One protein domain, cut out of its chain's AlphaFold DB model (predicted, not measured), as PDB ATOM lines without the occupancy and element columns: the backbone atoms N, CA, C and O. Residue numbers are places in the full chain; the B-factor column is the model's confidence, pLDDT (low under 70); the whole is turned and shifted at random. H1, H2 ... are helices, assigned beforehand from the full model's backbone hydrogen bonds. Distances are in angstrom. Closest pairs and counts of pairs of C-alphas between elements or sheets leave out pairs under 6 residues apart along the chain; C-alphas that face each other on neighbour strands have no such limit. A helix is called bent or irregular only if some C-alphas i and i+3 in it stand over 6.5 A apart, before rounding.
ATOM      1  N   TYR A   2     163.944 166.043  74.394       90.31
ATOM      2  CA  TYR A   2     164.181 164.818  75.163       90.31
ATOM      3  C   TYR A   2     163.412 164.923  76.480       90.31
ATOM      4  O   TYR A   2     163.473 165.964  77.133       90.31
ATOM      5  N   GLU A   3     162.676 163.875  76.819       90.06
ATOM      6  CA  GLU A   3     161.773 163.804  77.961       90.06
ATOM      7  C   GLU A   3     162.247 162.679  78.883       90.06
ATOM      8  O   GLU A   3     161.922 161.509  78.661       90.06
ATOM      9  N   PRO A   4     163.066 162.991  79.895       88.31
ATOM     10  CA  PRO A   4     163.519 161.980  80.833       88.31
ATOM     11  C   PRO A   4     162.343 161.442  81.656       88.31
ATOM     12  O   PRO A   4     161.465 162.172  82.111       88.31
ATOM     13  N   SER A   5     162.381 160.150  81.949       87.94
ATOM     14  CA  SER A   5     161.486 159.481  82.899       87.94
ATOM     15  C   SER A   5     161.673 159.957  84.343       87.94
ATOM     16  O   SER A   5     160.861 159.638  85.214       87.94
ATOM     17  N   PHE A   6     162.743 160.714  84.597       86.12
ATOM     18  CA  PHE A   6     163.037 161.373  85.860       86.12
ATOM     19  C   PHE A   6     163.625 162.767  85.589       86.12
ATOM     20  O   PHE A   6     164.832 162.925  85.406       86.12
ATOM     21  N   ASP A   7     162.746 163.767  85.516       77.38
ATOM     22  CA  ASP A   7     163.049 165.131  85.057       77.38
ATOM     23  C   ASP A   7     163.905 165.933  86.040       77.38
ATOM     24  O   ASP A   7     164.711 166.779  85.651       77.38
ATOM     25  N   GLU A   8     163.831 165.594  87.328       74.12
ATOM     26  CA  GLU A   8     164.625 166.237  88.369       74.12
ATOM     27  C   GLU A   8     166.139 166.116  88.107       74.12
ATOM     28  O   GLU A   8     166.893 166.999  88.522       74.12
ATOM     29  N   LEU A   9     166.582 165.110  87.336       69.25
ATOM     30  CA  LEU A   9     167.969 164.974  86.868       69.25
ATOM     31  C   LEU A   9     168.474 166.168  86.064       69.25
ATOM     32  O   LEU A   9     169.634 166.549  86.211       69.25
ATOM     33  N   LEU A  10     167.627 166.761  85.224       69.69
ATOM     34  CA  LEU A  10     168.019 167.874  84.357       69.69
ATOM     35  C   LEU A  10     168.194 169.188  85.131       69.69
ATOM     36  O   LEU A  10     168.742 170.150  84.596       69.69
ATOM     37  N   THR A  11     167.751 169.232  86.390       71.12
ATOM     38  CA  THR A  11     167.775 170.434  87.239       71.12
ATOM     39  C   THR A  11     168.864 170.424  88.312       71.12
ATOM     40  O   THR A  11     169.019 171.406  89.038       71.12
ATOM     41  N   MET A  12     169.628 169.335  88.432       72.44
ATOM     42  CA  MET A  12     170.617 169.154  89.498       72.44
ATOM     43  C   MET A  12     171.963 169.795  89.152       72.44
ATOM     44  O   MET A  12     172.442 169.709  88.023       72.44
ATOM     45  N   ALA A  13     172.583 170.446  90.142       62.56
ATOM     46  CA  ALA A  13     173.789 171.249  89.944       62.56
ATOM     47  C   ALA A  13     175.084 170.418  89.956       62.56
ATOM     48  O   ALA A  13     176.120 170.888  89.482       62.56
ATOM     49  N   SER A  14     175.044 169.193  90.500       79.19
ATOM     50  CA  SER A  14     176.198 168.293  90.590       79.19
ATOM     51  C   SER A  14     175.831 166.816  90.404       79.19
ATOM     52  O   SER A  14     174.720 166.384  90.711       79.19
ATOM     53  N   ASN A  15     176.803 166.020  89.942       76.81
ATOM     54  CA  ASN A  15     176.629 164.576  89.755       76.81
ATOM     55  C   ASN A  15     176.315 163.844  91.072       76.81
ATOM     56  O   ASN A  15     175.522 162.907  91.072       76.81
ATOM     57  N   ASP A  16     176.899 164.270  92.195       80.38
ATOM     58  CA  ASP A  16     176.686 163.621  93.496       80.38
ATOM     59  C   ASP A  16     175.248 163.816  94.005       80.38
ATOM     60  O   ASP A  16     174.623 162.874  94.501       80.38
ATOM     61  N   GLU A  17     174.686 165.013  93.817       80.12
ATOM     62  CA  GLU A  17     173.273 165.292  94.100       80.12
ATOM     63  C   GLU A  17     172.351 164.464  93.197       80.12
ATOM     64  O   GLU A  17     171.352 163.917  93.676       80.12
ATOM     65  N   ALA A  18     172.724 164.292  91.924       80.44
ATOM     66  CA  ALA A  18     171.992 163.453  90.983       80.44
ATOM     67  C   ALA A  18     171.945 161.985  91.416       80.44
ATOM     68  O   ALA A  18     170.864 161.398  91.481       80.44
ATOM     69  N   TYR A  19     173.080 161.395  91.797       81.69
ATOM     70  CA  TYR A  19     173.115 160.010  92.275       81.69
ATOM     71  C   TYR A  19     172.253 159.797  93.522       81.69
ATOM     72  O   TYR A  19     171.490 158.827  93.589       81.69
ATOM     73  N   ALA A  20     172.343 160.700  94.501       84.75
ATOM     74  CA  ALA A  20     171.553 160.610  95.723       84.75
ATOM     75  C   ALA A  20     170.046 160.701  95.431       84.75
ATOM     76  O   ALA A  20     169.262 159.901  95.953       84.75
ATOM     77  N   ALA A  21     169.640 161.625  94.558       83.50
ATOM     78  CA  ALA A  21     168.246 161.803  94.179       83.50
ATOM     79  C   ALA A  21     167.690 160.621  93.373       83.50
ATOM     80  O   ALA A  21     166.583 160.162  93.660       83.50
ATOM     81  N   ILE A  22     168.468 160.071  92.432       84.00
ATOM     82  CA  ILE A  22     168.117 158.843  91.703       84.00
ATOM     83  C   ILE A  22     167.889 157.692  92.685       84.00
ATOM     84  O   ILE A  22     166.858 157.023  92.629       84.00
ATOM     85  N   SER A  23     168.827 157.470  93.614       87.38
ATOM     86  CA  SER A  23     168.724 156.392  94.604       87.38
ATOM     87  C   SER A  23     167.479 156.547  95.478       87.38
ATOM     88  O   SER A  23     166.750 155.578  95.700       87.38
ATOM     89  N   ALA A  24     167.208 157.760  95.965       88.06
ATOM     90  CA  ALA A  24     166.014 158.043  96.756       88.06
ATOM     91  C   ALA A  24     164.726 157.808  95.949       88.06
ATOM     92  O   ALA A  24     163.756 157.248  96.470       88.06
ATOM     93  N   HIS A  25     164.717 158.178  94.665       88.25
ATOM     94  CA  HIS A  25     163.579 157.936  93.787       88.25
ATOM     95  C   HIS A  25     163.346 156.435  93.575       88.25
ATOM     96  O   HIS A  25     162.218 155.982  93.780       88.25
ATOM     97  N   PHE A  26     164.387 155.658  93.248       88.19
ATOM     98  CA  PHE A  26     164.294 154.199  93.102       88.19
ATOM     99  C   PHE A  26     163.715 153.537  94.355       88.19
ATOM    100  O   PHE A  26     162.797 152.728  94.257       88.19
ATOM    101  N   GLN A  27     164.168 153.934  95.548       90.75
ATOM    102  CA  GLN A  27     163.625 153.407  96.807       90.75
ATOM    103  C   GLN A  27     162.127 153.697  96.971       90.75
ATOM    104  O   GLN A  27     161.377 152.834  97.428       90.75
ATOM    105  N   ARG A  28     161.670 154.890  96.573       91.12
ATOM    106  CA  ARG A  28     160.258 155.289  96.654       91.12
ATOM    107  C   ARG A  28     159.364 154.480  95.711       91.12
ATOM    108  O   ARG A  28     158.243 154.144  96.087       91.12
ATOM    109  N   ILE A  29     159.837 154.180  94.500       93.19
ATOM    110  CA  ILE A  29     159.055 153.462  93.477       93.19
ATOM    111  C   ILE A  29     159.223 151.939  93.535       93.19
ATOM    112  O   ILE A  29     158.436 151.227  92.910       93.19
ATOM    113  N   TYR A  30     160.184 151.440  94.320       94.50
ATOM    114  CA  TYR A  30     160.521 150.020  94.443       94.50
ATOM    115  C   TYR A  30     159.309 149.092  94.647       94.50
ATOM    116  O   TYR A  30     159.220 148.089  93.940       94.50
ATOM    117  N   PRO A  31     158.312 149.396  95.510       96.50
ATOM    118  CA  PRO A  31     157.132 148.534  95.633       96.50
ATOM    119  C   PRO A  31     156.358 148.375  94.314       96.50
ATOM    120  O   PRO A  31     155.846 147.295  94.017       96.50
ATOM    121  N   GLY A  32     156.289 149.439  93.508       95.06
ATOM    122  CA  GLY A  32     155.656 149.429  92.191       95.06
ATOM    123  C   GLY A  32     156.468 148.669  91.143       95.06
ATOM    124  O   GLY A  32     155.883 147.959  90.324       95.06
ATOM    125  N   GLU A  33     157.798 148.773  91.189       95.81
ATOM    126  CA  GLU A  33     158.703 148.000  90.327       95.81
ATOM    127  C   GLU A  33     158.606 146.502  90.626       95.81
ATOM    128  O   GLU A  33     158.421 145.706  89.707       95.81
ATOM    129  N   VAL A  34     158.619 146.115  91.908       96.88
ATOM    130  CA  VAL A  34     158.464 144.718  92.346       96.88
ATOM    131  C   VAL A  34     157.114 144.150  91.918       96.88
ATOM    132  O   VAL A  34     157.058 143.045  91.385       96.88
ATOM    133  N   ALA A  35     156.025 144.903  92.099       97.25
ATOM    134  CA  ALA A  35     154.690 144.451  91.715       97.25
ATOM    135  C   ALA A  35     154.543 144.215  90.200       97.25
ATOM    136  O   ALA A  35     153.748 143.372  89.786       97.25
ATOM    137  N   ARG A  36     155.288 144.960  89.371       96.12
ATOM    138  CA  ARG A  36     155.234 144.870  87.901       96.12
ATOM    139  C   ARG A  36     156.363 144.030  87.296       96.12
ATOM    140  O   ARG A  36     156.278 143.685  86.122       96.12
ATOM    141  N   GLY A  37     157.409 143.727  88.063       95.44
ATOM    142  CA  GLY A  37     158.605 143.026  87.596       95.44
ATOM    143  C   GLY A  37     159.438 143.813  86.577       95.44
ATOM    144  O   GLY A  37     160.153 143.202  85.788       95.44
ATOM    145  N   VAL A  38     159.325 145.146  86.543       94.81
ATOM    146  CA  VAL A  38     160.037 146.008  85.584       94.81
ATOM    147  C   VAL A  38     160.479 147.314  86.234       94.81
ATOM    148  O   VAL A  38     159.753 147.864  87.062       94.81
ATOM    149  N   ASN A  39     161.611 147.855  85.779       91.38
ATOM    150  CA  ASN A  39     162.041 149.195  86.169       91.38
ATOM    151  C   ASN A  39     161.081 150.244  85.586       91.38
ATOM    152  O   ASN A  39     160.678 150.155  84.413       91.38
ATOM    153  N   LEU A  40     160.713 151.227  86.403       90.81
ATOM    154  CA  LEU A  40     159.734 152.265  86.066       90.81
ATOM    155  C   LEU A  40     160.376 153.592  85.646       90.81
ATOM    156  O   LEU A  40     159.687 154.396  85.027       90.81
ATOM    157  N   ILE A  41     161.676 153.775  85.900       89.06
ATOM    158  CA  ILE A  41     162.475 154.931  85.456       89.06
ATOM    159  C   ILE A  41     163.819 154.481  84.851       89.06
ATOM    160  O   ILE A  41     164.227 153.322  85.001       89.06
ATOM    161  N   GLY A  42     164.519 155.403  84.192       86.62
ATOM    162  CA  GLY A  42     165.843 155.230  83.579       86.62
ATOM    163  C   GLY A  42     165.822 155.431  82.057       86.62
ATOM    164  O   GLY A  42     164.736 155.494  81.488       86.62
ATOM    165  N   PRO A  43     166.989 155.448  81.379       88.62
ATOM    166  CA  PRO A  43     167.104 155.771  79.950       88.62
ATOM    167  C   PRO A  43     166.165 154.995  79.023       88.62
ATOM    168  O   PRO A  43     165.679 155.507  78.023       88.62
ATOM    169  N   GLN A  44     165.859 153.748  79.377       91.06
ATOM    170  CA  GLN A  44     164.927 152.883  78.652       91.06
ATOM    171  C   GLN A  44     163.442 153.289  78.765       91.06
ATOM    172  O   GLN A  44     162.589 152.666  78.133       91.06
ATOM    173  N   ARG A  45     163.113 154.249  79.634       91.75
ATOM    174  CA  ARG A  45     161.768 154.802  79.869       91.75
ATOM    175  C   ARG A  45     161.640 156.257  79.431       91.75
ATOM    176  O   ARG A  45     160.536 156.785  79.506       91.75
ATOM    177  N   ASP A  46     162.735 156.875  79.015       92.00
ATOM    178  CA  ASP A  46     162.731 158.240  78.513       92.00
ATOM    179  C   ASP A  46     162.084 158.284  77.125       92.00
ATOM    180  O   ASP A  46     162.068 157.281  76.402       92.00
ATOM    181  N   ASP A  47     161.557 159.443  76.747       92.44
ATOM    182  CA  ASP A  47     160.928 159.670  75.448       92.44
ATOM    183  C   ASP A  47     161.617 160.821  74.697       92.44
ATOM    184  O   ASP A  47     162.424 161.586  75.235       92.44
ATOM    185  N   VAL A  48     161.323 160.931  73.407       91.38
ATOM    186  CA  VAL A  48     161.722 162.061  72.572       91.38
ATOM    187  C   VAL A  48     160.486 162.563  71.845       91.38
ATOM    188  O   VAL A  48     160.018 161.960  70.877       91.38
ATOM    189  N   SER A  49     159.984 163.716  72.269       91.81
ATOM    190  CA  SER A  49     158.944 164.425  71.539       91.81
ATOM    191  C   SER A  49     159.529 165.168  70.349       91.81
ATOM    192  O   SER A  49     160.671 165.630  70.347       91.81
TER     193      SER A  49
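This is residues 2 to 49 of the 165 residues of the protein "DNA recombination protein RecF" of Bifidobacterium canis (UniProt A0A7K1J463). One long kinked helix, H2, makes one side of a flat shape, and the rest of the printed part lies along one side of it: the short helix H1 near its first end, and the unnamed stretch of residues 37 to 49 running back from its last end. The two ends of the printed part come together in a short antiparallel pairing, residues 2 to 3 with residues 47 to 48, on the side away from H2. The printed part has 48 residues, with two named helices in the order H1, H2 and no named strand; its class is all helix. It is only just compact, close to loose, with a radius of gyration of the C-alphas of 11.4 A, and it spans 33 by 27 by 11 A.

H2, residues 15 to 36, has a kink of 55 degrees near residue 29. It is irregular there: C-alphas 28 and 31 are 7.5 A apart, against about 5 A in a regular helix. H1, residues 7 to 11, only just touches H2, with 3 pairs of C-alphas within 8 A, and H2 touches H1 with residues 18 to 22 alone. Their closest C-alphas, those of Leu 9 and Ala 18, are 6.0 A apart, and their centres are 13.6 A apart. Of the O i to N i+4 pairs, 16 of 18 are within hydrogen-bond range in H2 and 0 of 1 in H1, where 2 of 2 O i to N i+3 pairs are within range.

H2 measures 29.1 A from C-alpha 15 at (176.629, 164.576, 89.755) to C-alpha 36 at (155.234, 144.870, 87.901). H1 begins with C-alpha 7 at (163.049, 165.131, 85.057) and is 7.4 A long.

The two C-alphas farthest apart, those of Ala 13 and Ala 35, are 33.0 A apart, while those of Tyr 2 and Ser 49 are 6.4 A apart. The printed part has no cut. The link from H1 to H2, 3 residues, is tight. Mean pLDDT of the printed part is 86.6; residues 9 to 10 and residue 13 are under 70.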